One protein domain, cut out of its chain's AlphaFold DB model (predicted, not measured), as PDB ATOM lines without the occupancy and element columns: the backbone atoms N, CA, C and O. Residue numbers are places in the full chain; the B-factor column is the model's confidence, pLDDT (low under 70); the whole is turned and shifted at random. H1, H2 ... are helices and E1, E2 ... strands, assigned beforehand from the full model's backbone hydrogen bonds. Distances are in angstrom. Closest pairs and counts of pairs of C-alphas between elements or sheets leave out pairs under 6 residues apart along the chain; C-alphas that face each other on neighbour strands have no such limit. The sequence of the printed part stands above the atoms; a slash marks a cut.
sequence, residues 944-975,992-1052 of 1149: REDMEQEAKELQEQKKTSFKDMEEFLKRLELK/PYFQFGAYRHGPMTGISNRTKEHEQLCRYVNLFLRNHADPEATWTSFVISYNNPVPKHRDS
ATOM      1  N   ARG A 944      29.779 108.862 -14.932       71.50
ATOM      2  CA  ARG A 944      29.317 108.998 -13.551       71.50
ATOM      3  C   ARG A 944      27.853 108.566 -13.424       71.50
ATOM      4  O   ARG A 944      27.522 107.909 -12.445       71.50
ATOM      5  N   GLU A 945      27.022 108.873 -14.421       76.94
ATOM      6  CA  GLU A 945      25.623 108.437 -14.467       76.94
ATOM      7  C   GLU A 945      25.481 106.903 -14.495       76.94
ATOM      8  O   GLU A 945      24.701 106.371 -13.712       76.94
ATOM      9  N   ASP A 946      26.282 106.178 -15.291       79.44
ATOM     10  CA  ASP A 946      26.240 104.701 -15.350       79.44
ATOM     11  C   ASP A 946      26.531 104.049 -13.980       79.44
ATOM     12  O   ASP A 946      25.932 103.032 -13.627       79.44
ATOM     13  N   MET A 947      27.452 104.625 -13.195       77.75
ATOM     14  CA  MET A 947      27.810 104.113 -11.864       77.75
ATOM     15  C   MET A 947      26.745 104.417 -10.805       77.75
ATOM     16  O   MET A 947      26.449 103.557  -9.975       77.75
ATOM     17  N   GLU A 948      26.156 105.616 -10.826       85.12
ATOM     18  CA  GLU A 948      25.044 105.957  -9.929       85.12
ATOM     19  C   GLU A 948      23.783 105.145 -10.268       85.12
ATOM     20  O   GLU A 948      23.034 104.780  -9.363       85.12
ATOM     21  N   GLN A 949      23.575 104.809 -11.546       87.44
ATOM     22  CA  GLN A 949      22.473 103.964 -11.999       87.44
ATOM     23  C   GLN A 949      22.645 102.496 -11.566       87.44
ATOM     24  O   GLN A 949      21.706 101.949 -10.996       87.44
ATOM     25  N   GLU A 950      23.826 101.867 -11.715       86.19
ATOM     26  CA  GLU A 950      24.053 100.503 -11.176       86.19
ATOM     27  C   GLU A 950      23.910 100.477  -9.642       86.19
ATOM     28  O   GLU A 950      23.313  99.552  -9.095       86.19
ATOM     29  N   ALA A 951      24.378 101.514  -8.933       85.94
ATOM     30  CA  ALA A 951      24.187 101.626  -7.483       85.94
ATOM     31  C   ALA A 951      22.699 101.721  -7.092       85.94
ATOM     32  O   ALA A 951      22.259 101.051  -6.156       85.94
ATOM     33  N   LYS A 952      21.918 102.523  -7.827       89.69
ATOM     34  CA  LYS A 952      20.470 102.680  -7.637       89.69
ATOM     35  C   LYS A 952      19.713 101.384  -7.938       89.69
ATOM     36  O   LYS A 952      18.862 100.990  -7.150       89.69
ATOM     37  N   GLU A 953      20.063 100.682  -9.014       90.50
ATOM     38  CA  GLU A 953      19.466  99.389  -9.373       90.50
ATOM     39  C   GLU A 953      19.764  98.298  -8.333       90.50
ATOM     40  O   GLU A 953      18.866  97.537  -7.973       90.50
ATOM     41  N   LEU A 954      20.992  98.232  -7.802       88.12
ATOM     42  CA  LEU A 954      21.345  97.306  -6.719       88.12
ATOM     43  C   LEU A 954      20.636  97.658  -5.400       88.12
ATOM     44  O   LEU A 954      20.220  96.751  -4.674       88.12
ATOM     45  N   GLN A 955      20.439  98.952  -5.116       85.31
ATOM     46  CA  GLN A 955      19.656  99.423  -3.970       85.31
ATOM     47  C   GLN A 955      18.167  99.050  -4.105       85.31
ATOM     48  O   GLN A 955      17.589  98.507  -3.164       85.31
ATOM     49  N   GLU A 956      17.554  99.292  -5.267       86.81
ATOM     50  CA  GLU A 956      16.149  98.960  -5.560       86.81
ATOM     51  C   GLU A 956      15.900  97.444  -5.538       86.81
ATOM     52  O   GLU A 956      14.887  96.988  -5.012       86.81
ATOM     53  N   GLN A 957      16.861  96.649  -6.019       87.62
ATOM     54  CA  GLN A 957      16.825  95.182  -5.958       87.62
ATOM     55  C   GLN A 957      17.223  94.612  -4.580       87.62
ATOM     56  O   GLN A 957      17.255  93.392  -4.428       87.62
ATOM     57  N   LYS A 958      17.558  95.462  -3.592       85.94
ATOM     58  CA  LYS A 958      18.083  95.096  -2.257       85.94
ATOM     59  C   LYS A 958      19.247  94.079  -2.289       85.94
ATOM     60  O   LYS A 958      19.432  93.307  -1.350       85.94
ATOM     61  N   LYS A 959      20.054  94.068  -3.357       87.31
ATOM     62  CA  LYS A 959      21.150  93.102  -3.559       87.31
ATOM     63  C   LYS A 959      22.380  93.492  -2.753       87.31
ATOM     64  O   LYS A 959      23.251  94.190  -3.253       87.31
ATOM     65  N   THR A 960      22.439  93.063  -1.496       86.56
ATOM     66  CA  THR A 960      23.506  93.459  -0.568       86.56
ATOM     67  C   THR A 960      24.502  92.353  -0.220       86.56
ATOM     68  O   THR A 960      25.199  92.511   0.770       86.56
ATOM     69  N   SER A 961      24.611  91.231  -0.942       88.06
ATOM     70  CA  SER A 961      25.563  90.191  -0.506       88.06
ATOM     71  C   SER A 961      27.020  90.678  -0.585       88.06
ATOM     72  O   SER A 961      27.369  91.520  -1.417       88.06
ATOM     73  N   PHE A 962      27.914  90.102   0.230       83.06
ATOM     74  CA  PHE A 962      29.359  90.373   0.144       83.06
ATOM     75  C   PHE A 962      29.916  90.171  -1.277       83.06
ATOM     76  O   PHE A 962      30.833  90.883  -1.682       83.06
ATOM     77  N   LYS A 963      29.335  89.243  -2.054       84.62
ATOM     78  CA  LYS A 963      29.697  88.991  -3.455       84.62
ATOM     79  C   LYS A 963      29.198  90.094  -4.392       84.62
ATOM     80  O   LYS A 963      29.960  90.517  -5.260       84.62
ATOM     81  N   ASP A 964      27.967  90.574  -4.216       86.00
ATOM     82  CA  ASP A 964      27.428  91.700  -4.996       86.00
ATOM     83  C   ASP A 964      28.258  92.964  -4.752       86.00
ATOM     84  O   ASP A 964      28.632  93.659  -5.698       86.00
ATOM     85  N   MET A 965      28.629  93.225  -3.492       85.12
ATOM     86  CA  MET A 965      29.516  94.335  -3.151       85.12
ATOM     87  C   MET A 965      30.939  94.136  -3.695       85.12
ATOM     88  O   MET A 965      31.497  95.081  -4.246       85.12
ATOM     89  N   GLU A 966      31.525  92.936  -3.622       84.06
ATOM     90  CA  GLU A 966      32.844  92.671  -4.216       84.06
ATOM     91  C   GLU A 966      32.839  92.870  -5.744       84.06
ATOM     92  O   GLU A 966      33.763  93.476  -6.290       84.06
ATOM     93  N   GLU A 967      31.816  92.384  -6.453       83.38
ATOM     94  CA  GLU A 967      31.693  92.572  -7.903       83.38
ATOM     95  C   GLU A 967      31.470  94.042  -8.280       83.38
ATOM     96  O   GLU A 967      32.138  94.547  -9.184       83.38
ATOM     97  N   PHE A 968      30.590  94.745  -7.566       85.50
ATOM     98  CA  PHE A 968      30.332  96.168  -7.777       85.50
ATOM     99  C   PHE A 968      31.584  97.020  -7.506       85.50
ATOM    100  O   PHE A 968      31.981  97.816  -8.355       85.50
ATOM    101  N   LEU A 969      32.285  96.799  -6.385       81.19
ATOM    102  CA  LEU A 969      33.519  97.522  -6.045       81.19
ATOM    103  C   LEU A 969      34.678  97.227  -7.014       81.19
ATOM    104  O   LEU A 969      35.518  98.100  -7.220       81.19
ATOM    105  N   LYS A 970      34.721  96.050  -7.652       77.62
ATOM    106  CA  LYS A 970      35.673  95.751  -8.744       77.62
ATOM    107  C   LYS A 970      35.350  96.477 -10.052       77.62
ATOM    108  O   LYS A 970      36.271  96.783 -10.802       77.62
ATOM    109  N   ARG A 971      34.069  96.742 -10.337       76.12
ATOM    110  CA  ARG A 971      33.619  97.548 -11.494       76.12
ATOM    111  C   ARG A 971      33.749  99.056 -11.256       76.12
ATOM    112  O   ARG A 971      33.609  99.839 -12.194       76.12
ATOM    113  N   LEU A 972      33.982  99.469 -10.010       70.31
ATOM    114  CA  LEU A 972      34.029 100.862  -9.588       70.31
ATOM    115  C   LEU A 972      35.407 101.484  -9.892       70.31
ATOM    116  O   LEU A 972      36.230 101.687  -8.997       70.31
ATOM    117  N   GLU A 973      35.662 101.799 -11.167       60.25
ATOM    118  CA  GLU A 973      36.901 102.433 -11.659       60.25
ATOM    119  C   GLU A 973      37.055 103.903 -11.201       60.25
ATOM    120  O   GLU A 973      37.117 104.848 -11.995       60.25
ATOM    121  N   LEU A 974      37.125 104.129  -9.888       58.53
ATOM    122  CA  LEU A 974      37.276 105.454  -9.299       58.53
ATOM    123  C   LEU A 974      38.646 106.050  -9.655       58.53
ATOM    124  O   LEU A 974      39.671 105.776  -9.025       58.53
ATOM    125  N   LYS A 975      38.647 106.902 -10.685       51.56
ATOM    126  CA  LYS A 975      39.839 107.543 -11.252       51.56
ATOM    127  C   LYS A 975      40.677 108.241 -10.168       51.56
ATOM    128  O   LYS A 975      40.164 109.024  -9.363       51.56
ATOM    129  N   PRO A 992      44.368 104.194  -4.162       57.41
ATOM    130  CA  PRO A 992      43.223 105.093  -4.116       57.41
ATOM    131  C   PRO A 992      42.371 104.899  -2.849       57.41
ATOM    132  O   PRO A 992      41.977 103.784  -2.507       57.41
ATOM    133  N   TYR A 993      42.085 106.020  -2.180       65.62
ATOM    134  CA  TYR A 993      41.400 106.124  -0.888       65.62
ATOM    135  C   TYR A 993      40.246 107.128  -1.008       65.62
ATOM    136  O   TYR A 993      40.454 108.272  -1.428       65.62
ATOM    137  N   PHE A 994      39.030 106.714  -0.649       75.94
ATOM    138  CA  PHE A 994      37.803 107.473  -0.896       75.94
ATOM    139  C   PHE A 994      36.953 107.596   0.368       75.94
ATOM    140  O   PHE A 994      36.360 106.619   0.812       75.94
ATOM    141  N   GLN A 995      36.886 108.807   0.924       82.12
ATOM    142  CA  GLN A 995      36.099 109.127   2.116       82.12
ATOM    143  C   GLN A 995      34.695 109.634   1.753       82.12
ATOM    144  O   GLN A 995      34.545 110.576   0.965       82.12
ATOM    145  N   PHE A 996      33.688 109.061   2.404       85.12
ATOM    146  CA  PHE A 996      32.273 109.411   2.303       85.12
ATOM    147  C   PHE A 996      31.711 109.752   3.690       85.12
ATOM    148  O   PHE A 996      32.235 109.302   4.704       85.12
ATOM    149  N   GLY A 997      30.641 110.545   3.735       82.38
ATOM    150  CA  GLY A 997      29.990 111.022   4.956       82.38
ATOM    151  C   GLY A 997      30.593 112.323   5.490       82.38
ATOM    152  O   GLY A 997      31.067 113.170   4.724       82.38
ATOM    153  N   ALA A 998      30.530 112.505   6.806       78.88
ATOM    154  CA  ALA A 998      31.074 113.665   7.496       78.88
ATOM    155  C   ALA A 998      32.615 113.667   7.516       78.88
ATOM    156  O   ALA A 998      33.266 112.624   7.466       78.88
ATOM    157  N   TYR A 999      33.206 114.854   7.631       76.00
ATOM    158  CA  TYR A 999      34.625 115.033   7.926       76.00
ATOM    159  C   TYR A 999      34.836 116.169   8.932       76.00
ATOM    160  O   TYR A 999      34.052 117.122   9.006       76.00
ATOM    161  N   ARG A1000      35.941 116.081   9.676       66.50
ATOM    162  CA  ARG A1000      36.450 117.124  10.569       66.50
ATOM    163  C   ARG A1000      37.943 117.299  10.319       66.50
ATOM    164  O   ARG A1000      38.678 116.320  10.281       66.50
ATOM    165  N   HIS A1001      38.392 118.536  10.148       57.00
ATOM    166  CA  HIS A1001      39.803 118.874   9.983       57.00
ATOM    167  C   HIS A1001      40.114 120.146  10.780       57.00
ATOM    168  O   HIS A1001      39.898 121.270  10.317       57.00
ATOM    169  N   GLY A1002      40.586 119.965  12.017       67.00
ATOM    170  CA  GLY A1002      40.724 121.051  12.988       67.00
ATOM    171  C   GLY A1002      39.359 121.685  13.314       67.00
ATOM    172  O   GLY A1002      38.439 120.953  13.696       67.00
ATOM    173  N   PRO A1003      39.190 123.015  13.158       59.22
ATOM    174  CA  PRO A1003      37.917 123.695  13.405       59.22
ATOM    175  C   PRO A1003      36.889 123.505  12.277       59.22
ATOM    176  O   PRO A1003      35.735 123.886  12.441       59.22
ATOM    177  N   MET A1004      37.282 122.954  11.121       57.31
ATOM    178  CA  MET A1004      36.409 122.862   9.949       57.31
ATOM    179  C   MET A1004      35.679 121.514   9.912       57.31
ATOM    180  O   MET A1004      36.321 120.463   9.889       57.31
ATOM    181  N   THR A1005      34.348 121.543   9.870       73.88
ATOM    182  CA  THR A1005      33.473 120.368   9.726       73.88
ATOM    183  C   THR A1005      32.630 120.465   8.453       73.88
ATOM    184  O   THR A1005      32.391 121.555   7.932       73.88
ATOM    185  N   GLY A1006      32.184 119.326   7.922       75.00
ATOM    186  CA  GLY A1006      31.293 119.300   6.761       75.00
ATOM    187  C   GLY A1006      31.009 117.897   6.234       75.00
ATOM    188  O   GLY A1006      31.453 116.904   6.802       75.00
ATOM    189  N   ILE A1007      30.275 117.822   5.122       76.06
ATOM    190  CA  ILE A1007      30.035 116.583   4.364       76.06
ATOM    191  C   ILE A1007      31.022 116.525   3.196       76.06
ATOM    192  O   ILE A1007      31.194 117.519   2.485       76.06
ATOM    193  N   SER A1008      31.641 115.361   2.994       78.31
ATOM    194  CA  SER A1008      32.559 115.060   1.892       78.31
ATOM    195  C   SER A1008      31.966 115.445   0.531       78.31
ATOM    196  O   SER A1008      30.815 115.121   0.228       78.31
ATOM    197  N   ASN A1009      32.768 116.078  -0.334       77.31
ATOM    198  CA  ASN A1009      32.363 116.337  -1.719       77.31
ATOM    199  C   ASN A1009      31.971 115.043  -2.444       77.31
ATOM    200  O   ASN A1009      31.007 115.053  -3.199       77.31
ATOM    201  N   ARG A1010      32.638 113.915  -2.155       77.31
ATOM    202  CA  ARG A1010      32.334 112.630  -2.800       77.31
ATOM    203  C   ARG A1010      30.944 112.108  -2.455       77.31
ATOM    204  O   ARG A1010      30.316 111.520  -3.315       77.31
ATOM    205  N   THR A1011      30.418 112.398  -1.265       81.81
ATOM    206  CA  THR A1011      29.023 112.075  -0.906       81.81
ATOM    207  C   THR A1011      28.000 112.943  -1.644       81.81
ATOM    208  O   THR A1011      26.872 112.511  -1.835       81.81
ATOM    209  N   LYS A1012      28.387 114.141  -2.102       77.56
ATOM    210  CA  LYS A1012      27.551 115.005  -2.960       77.56
ATOM    211  C   LYS A1012      27.716 114.692  -4.451       77.56
ATOM    212  O   LYS A1012      26.833 114.971  -5.252       77.56
ATOM    213  N   GLU A1013      28.869 114.151  -4.831       79.81
ATOM    214  CA  GLU A1013      29.167 113.702  -6.191       79.81
ATOM    215  C   GLU A1013      28.591 112.301  -6.460       79.81
ATOM    216  O   GLU A1013      28.220 112.017  -7.594       79.81
ATOM    217  N   HIS A1014      28.473 111.451  -5.442       82.94
ATOM    218  CA  HIS A1014      28.077 110.049  -5.563       82.94
ATOM    219  C   HIS A1014      27.066 109.672  -4.474       82.94
ATOM    220  O   HIS A1014      27.418 109.125  -3.424       82.94
ATOM    221  N   GLU A1015      25.804 110.032  -4.697       84.00
ATOM    222  CA  GLU A1015      24.745 109.902  -3.700       84.00
ATOM    223  C   GLU A1015      24.142 108.492  -3.678       84.00
ATOM    224  O   GLU A1015      23.967 107.928  -2.598       84.00
ATOM    225  N   GLN A1016      23.884 107.883  -4.840       87.19
ATOM    226  CA  GLN A1016      23.318 106.531  -4.928       87.19
ATOM    227  C   GLN A1016      24.348 105.485  -4.496       87.19
ATOM    228  O   GLN A1016      24.018 104.571  -3.745       87.19
ATOM    229  N   LEU A1017      25.626 105.679  -4.845       88.12
ATOM    230  CA  LEU A1017      26.738 104.903  -4.282       88.12
ATOM    231  C   LEU A1017      26.770 104.989  -2.746       88.12
ATOM    232  O   LEU A1017      26.916 103.973  -2.067       88.12
ATOM    233  N   CYS A1018      26.611 106.193  -2.185       87.94
ATOM    234  CA  CYS A1018      26.601 106.388  -0.736       87.94
ATOM    235  C   CYS A1018      25.390 105.708  -0.074       87.94
ATOM    236  O   CYS A1018      25.540 105.083   0.976       87.94
ATOM    237  N   ARG A1019      24.205 105.794  -0.690       86.25
ATOM    238  CA  ARG A1019      22.971 105.131  -0.237       86.25
ATOM    239  C   ARG A1019      23.092 103.604  -0.292       86.25
ATOM    240  O   ARG A1019      22.779 102.949   0.698       86.25
ATOM    241  N   TYR A1020      23.616 103.043  -1.383       91.19
ATOM    242  CA  TYR A1020      23.825 101.601  -1.543       91.19
ATOM    243  C   TYR A1020      24.834 101.031  -0.531       91.19
ATOM    244  O   TYR A1020      24.558 100.013   0.101       91.19
ATOM    245  N   VAL A1021      25.963 101.713  -0.286       88.94
ATOM    246  CA  VAL A1021      26.927 101.278   0.749       88.94
ATOM    247  C   VAL A1021      26.335 101.397   2.159       88.94
ATOM    248  O   VAL A1021      26.540 100.506   2.979       88.94
ATOM    249  N   ASN A1022      25.538 102.431   2.445       88.56
ATOM    250  CA  ASN A1022      24.819 102.527   3.720       88.56
ATOM    251  C   ASN A1022      23.765 101.414   3.890       88.56
ATOM    252  O   ASN A1022      23.624 100.900   4.998       88.56
ATOM    253  N   LEU A1023      23.067 101.007   2.821       88.00
ATOM    254  CA  LEU A1023      22.141  99.867   2.843       88.00
ATOM    255  C   LEU A1023      22.886  98.544   3.086       88.00
ATOM    256  O   LEU A1023      22.464  97.749   3.918       88.00
ATOM    257  N   PHE A1024      24.029  98.332   2.426       90.06
ATOM    258  CA  PHE A1024      24.893  97.179   2.689       90.06
ATOM    259  C   PHE A1024      25.326  97.119   4.159       90.06
ATOM    260  O   PHE A1024      25.175  96.078   4.795       90.06
ATOM    261  N   LEU A1025      25.817  98.235   4.714       86.31
ATOM    262  CA  LEU A1025      26.247  98.315   6.112       86.31
ATOM    263  C   LEU A1025      25.082  98.086   7.087       86.31
ATOM    264  O   LEU A1025      25.264  97.385   8.076       86.31
ATOM    265  N   ARG A1026      23.875  98.595   6.793       86.38
ATOM    266  CA  ARG A1026      22.666  98.328   7.598       86.38
ATOM    267  C   ARG A1026      22.251  96.856   7.617       86.38
ATOM    268  O   ARG A1026      21.638  96.442   8.593       86.38
ATOM    269  N   ASN A1027      22.609  96.088   6.591       85.12
ATOM    270  CA  ASN A1027      22.284  94.666   6.489       85.12
ATOM    271  C   ASN A1027      23.385  93.731   7.049       85.12
ATOM    272  O   ASN A1027      23.138  92.533   7.138       85.12
ATOM    273  N   HIS A1028      24.585  94.237   7.386       84.25
ATOM    274  CA  HIS A1028      25.753  93.399   7.750       84.25
ATOM    275  C   HIS A1028      26.587  93.882   8.953       84.25
ATOM    276  O   HIS A1028      27.530  93.195   9.342       84.25
ATOM    277  N   ALA A1029      26.297  95.053   9.524       81.12
ATOM    278  CA  ALA A1029      26.848  95.492  10.810       81.12
ATOM    279  C   ALA A1029      25.833  95.247  11.942       81.12
ATOM    280  O   ALA A1029      24.669  94.952  11.668       81.12
ATOM    281  N   ASP A1030      26.258  95.403  13.204       78.69
ATOM    282  CA  ASP A1030      25.385  95.322  14.386       78.69
ATOM    283  C   ASP A1030      24.084  96.141  14.165       78.69
ATOM    284  O   ASP A1030      24.162  97.256  13.640       78.69
ATOM    285  N   PRO A1031      22.892  95.694  14.610       76.88
ATOM    286  CA  PRO A1031      21.665  96.494  14.490       76.88
ATOM    287  C   PRO A1031      21.774  97.884  15.145       76.88
ATOM    288  O   PRO A1031      21.256  98.872  14.622       76.88
ATOM    289  N   GLU A1032      22.521  97.977  16.250       79.31
ATOM    290  CA  GLU A1032      22.838  99.226  16.959       79.31
ATOM    291  C   GLU A1032      24.012 100.014  16.340       79.31
ATOM    292  O   GLU A1032      24.366 101.097  16.818       79.31
ATOM    293  N   ALA A1033      24.643  99.508  15.275       79.31
ATOM    294  CA  ALA A1033      25.783 100.165  14.655       79.31
ATOM    295  C   ALA A1033      25.400 101.551  14.118       79.31
ATOM    296  O   ALA A1033      24.400 101.757  13.418       79.31
ATOM    297  N   THR A1034      26.250 102.524  14.429       80.38
ATOM    298  CA  THR A1034      26.142 103.903  13.961       80.38
ATOM    299  C   THR A1034      27.475 104.344  13.376       80.38
ATOM    300  O   THR A1034      28.544 104.020  13.892       80.38
ATOM    301  N   TRP A1035      27.414 105.074  12.264       83.00
ATOM    302  CA  TRP A1035      28.581 105.604  11.570       83.00
ATOM    303  C   TRP A1035      28.261 106.982  10.990       83.00
ATOM    304  O   TRP A1035      27.159 107.241  10.511       83.00
ATOM    305  N   THR A1036      29.240 107.881  11.043       78.50
ATOM    306  CA  THR A1036      29.149 109.247  10.496       78.50
ATOM    307  C   THR A1036      29.887 109.390   9.167       78.50
ATOM    308  O   THR A1036      29.643 110.333   8.413       78.50
ATOM    309  N   SER A1037      30.798 108.461   8.874       83.56
ATOM    310  CA  SER A1037      31.620 108.417   7.669       83.56
ATOM    311  C   SER A1037      32.056 106.980   7.373       83.56
ATOM    312  O   SER A1037      32.047 106.135   8.268       83.56
ATOM    313  N   PHE A1038      32.423 106.700   6.124       85.75
ATOM    314  CA  PHE A1038      33.048 105.437   5.727       85.75
ATOM    315  C   PHE A1038      34.126 105.674   4.662       85.75
ATOM    316  O   PHE A1038      34.197 106.741   4.041       85.75
ATOM    317  N   VAL A1039      34.985 104.675   4.456       82.44
ATOM    318  CA  VAL A1039      36.133 104.752   3.547       82.44
ATOM    319  C   VAL A1039      36.195 103.519   2.655       82.44
ATOM    320  O   VAL A1039      36.166 102.395   3.146       82.44
ATOM    321  N   ILE A1040      36.356 103.733   1.348       83.12
ATOM    322  CA  ILE A1040      36.671 102.682   0.370       83.12
ATOM    323  C   ILE A1040      38.150 102.811  -0.018       83.12
ATOM    324  O   ILE A1040      38.629 103.909  -0.311       83.12
ATOM    325  N   SER A1041      38.882 101.696  -0.014       75.44
ATOM    326  CA  SER A1041      40.325 101.633  -0.279       75.44
ATOM    327  C   SER A1041      40.641 100.388  -1.114       75.44
ATOM    328  O   SER A1041      40.329  99.278  -0.691       75.44
ATOM    329  N   TYR A1042      41.255 100.555  -2.289       72.00
ATOM    330  CA  TYR A1042      41.439  99.466  -3.263       72.00
ATOM    331  C   TYR A1042      42.880  98.930  -3.279       72.00
ATOM    332  O   TYR A1042      43.826  99.715  -3.279       72.00
ATOM    333  N   ASN A1043      43.052  97.601  -3.327       66.75
ATOM    334  CA  ASN A1043      44.353  96.905  -3.370       66.75
ATOM    335  C   ASN A1043      45.385  97.390  -2.323       66.75
ATOM    336  O   ASN A1043      46.569  97.538  -2.624       66.75
ATOM    337  N   ASN A1044      44.939  97.640  -1.088       64.75
ATOM    338  CA  ASN A1044      45.751  98.257  -0.038       64.75
ATOM    339  C   ASN A1044      45.548  97.577   1.330       64.75
ATOM    340  O   ASN A1044      44.402  97.512   1.784       64.75
ATOM    341  N   PRO A1045      46.606  97.126   2.029       59.31
ATOM    342  CA  PRO A1045      46.493  96.687   3.417       59.31
ATOM    343  C   PRO A1045      46.293  97.895   4.347       59.31
ATOM    344  O   PRO A1045      47.238  98.616   4.662       59.31
ATOM    345  N   VAL A1046      45.062  98.109   4.814       59.09
ATOM    346  CA  VAL A1046      44.756  99.125   5.835       59.09
ATOM    347  C   VAL A1046      44.934  98.503   7.228       59.09
ATOM    348  O   VAL A1046      44.194  97.578   7.566       59.09
ATOM    349  N   PRO A1047      45.890  98.963   8.060       57.44
ATOM    350  CA  PRO A1047      46.025  98.463   9.424       57.44
ATOM    351  C   PRO A1047      44.847  98.921  10.297       57.44
ATOM    352  O   PRO A1047      44.374 100.058  10.178       57.44
ATOM    353  N   LYS A1048      44.405  98.052  11.220       57.72
ATOM    354  CA  LYS A1048      43.460  98.431  12.282       57.72
ATOM    355  C   LYS A1048      44.076  99.574  13.096       57.72
ATOM    356  O   LYS A1048      45.166  99.423  13.641       57.72
ATOM    357  N   HIS A1049      43.382 100.705  13.163       53.56
ATOM    358  CA  HIS A1049      43.819 101.894  13.890       53.56
ATOM    359  C   HIS A1049      42.641 102.518  14.642       53.56
ATOM    360  O   HIS A1049      41.487 102.448  14.208       53.56
ATOM    361  N   ARG A1050      42.948 103.137  15.783       56.50
ATOM    362  CA  ARG A1050      42.002 103.952  16.545       56.50
ATOM    363  C   ARG A1050      41.958 105.339  15.914       56.50
ATOM    364  O   ARG A1050      43.000 105.983  15.826       56.50
ATOM    365  N   ASP A1051      40.784 105.796  15.486       63.41
ATOM    366  CA  ASP A1051      40.634 107.195  15.081       63.41
ATOM    367  C   ASP A1051      40.596 108.072  16.341       63.41
ATOM    368  O   ASP A1051      39.800 107.841  17.251       63.41
ATOM    369  N   SER A1052      41.495 109.051  16.415       58.22
ATOM    370  CA  SER A1052      41.613 109.996  17.526       58.22
ATOM    371  C   SER A1052      40.654 111.191  17.434       58.22
ATOM    372  O   SER A1052      40.592 111.979  18.376       58.22
TER     373      SER A1052
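AT A GLANCE: This is residues 944 to 975 and 992 to 1052 of the 1149 residues of a protein of Symbiodinium microadriaticum (UniProt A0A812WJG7). Helix H4 stands in the middle, with H1 packed on it and H2 close by, and on its other side a small antiparallel sheet, order E2 E1 E3. E1 bends sharply, pairing first with E3 near H4 and then with E2 in a hairpin that reaches away from H1 and H2, while the short H3 sits over E1. The printed part has 93 residues, with four named helices and three named strands that follow each other along the chain as H1 H2 E1 E2 H3 H4 E3, and its class is mixed, helices and strands. It is compact, with a radius of gyration of the C-alphas of 13.8 A and spans of 39 by 30 by 25 A.

HOW THE PARTS SIT: H1, residues 944 to 956, touches H4, residues 1015 to 1028, at C-alphas 951 and 1017, 5.2 A apart, the same way at a shallow tilt of 34 degrees, only just short of steep. H2, residues 962 to 971, is close to H4 but not clearly touching, its closest C-alpha 965 being 8.0 A from C-alpha 1024. E1, residues 993 to 1001, bends by 104 degrees at residue 997. Its residues 993 to 997 pair antiparallel with E3, residues 1037 to 1041, where N 994 and O 1040 are 2.9 A apart; its residues 998 to 1001 pair antiparallel with E2, residues 1004 to 1007, where N 999 and O 1006 are 2.8 A apart. H3, residues 1009 to 1013, lies over E1 at a height over the sheet of 8.5 A. E2, H3 H4 and E3 form a split strand-helix-strand unit, two strands running the same way with E1 between them, its crossover left-handed. H4 on one face of the sheet makes two layers, helix and sheet. In the four helices every O i to N i+4 pair is within hydrogen-bond range.

IN THESE COORDINATES: H1 begins at C-alpha 944, (29.317, 108.998, -13.551), and spans 18.4 A; H2 spans 14.3 A, E1 16.8 A and H4 20.1 A. E3, 13.6 A, ends at C-alpha 1041, (40.325, 101.633, -0.279).

THE WHOLE: Residues 976 to 991 are not printed, and C-alphas 975 and 992 are 8.3 A apart across the cut. Residues 1045 to 1052 stand free. Confidence is under 70 at residues 973 to 975, 992 to 993, 1000 to 1004 and 1043 to 1052.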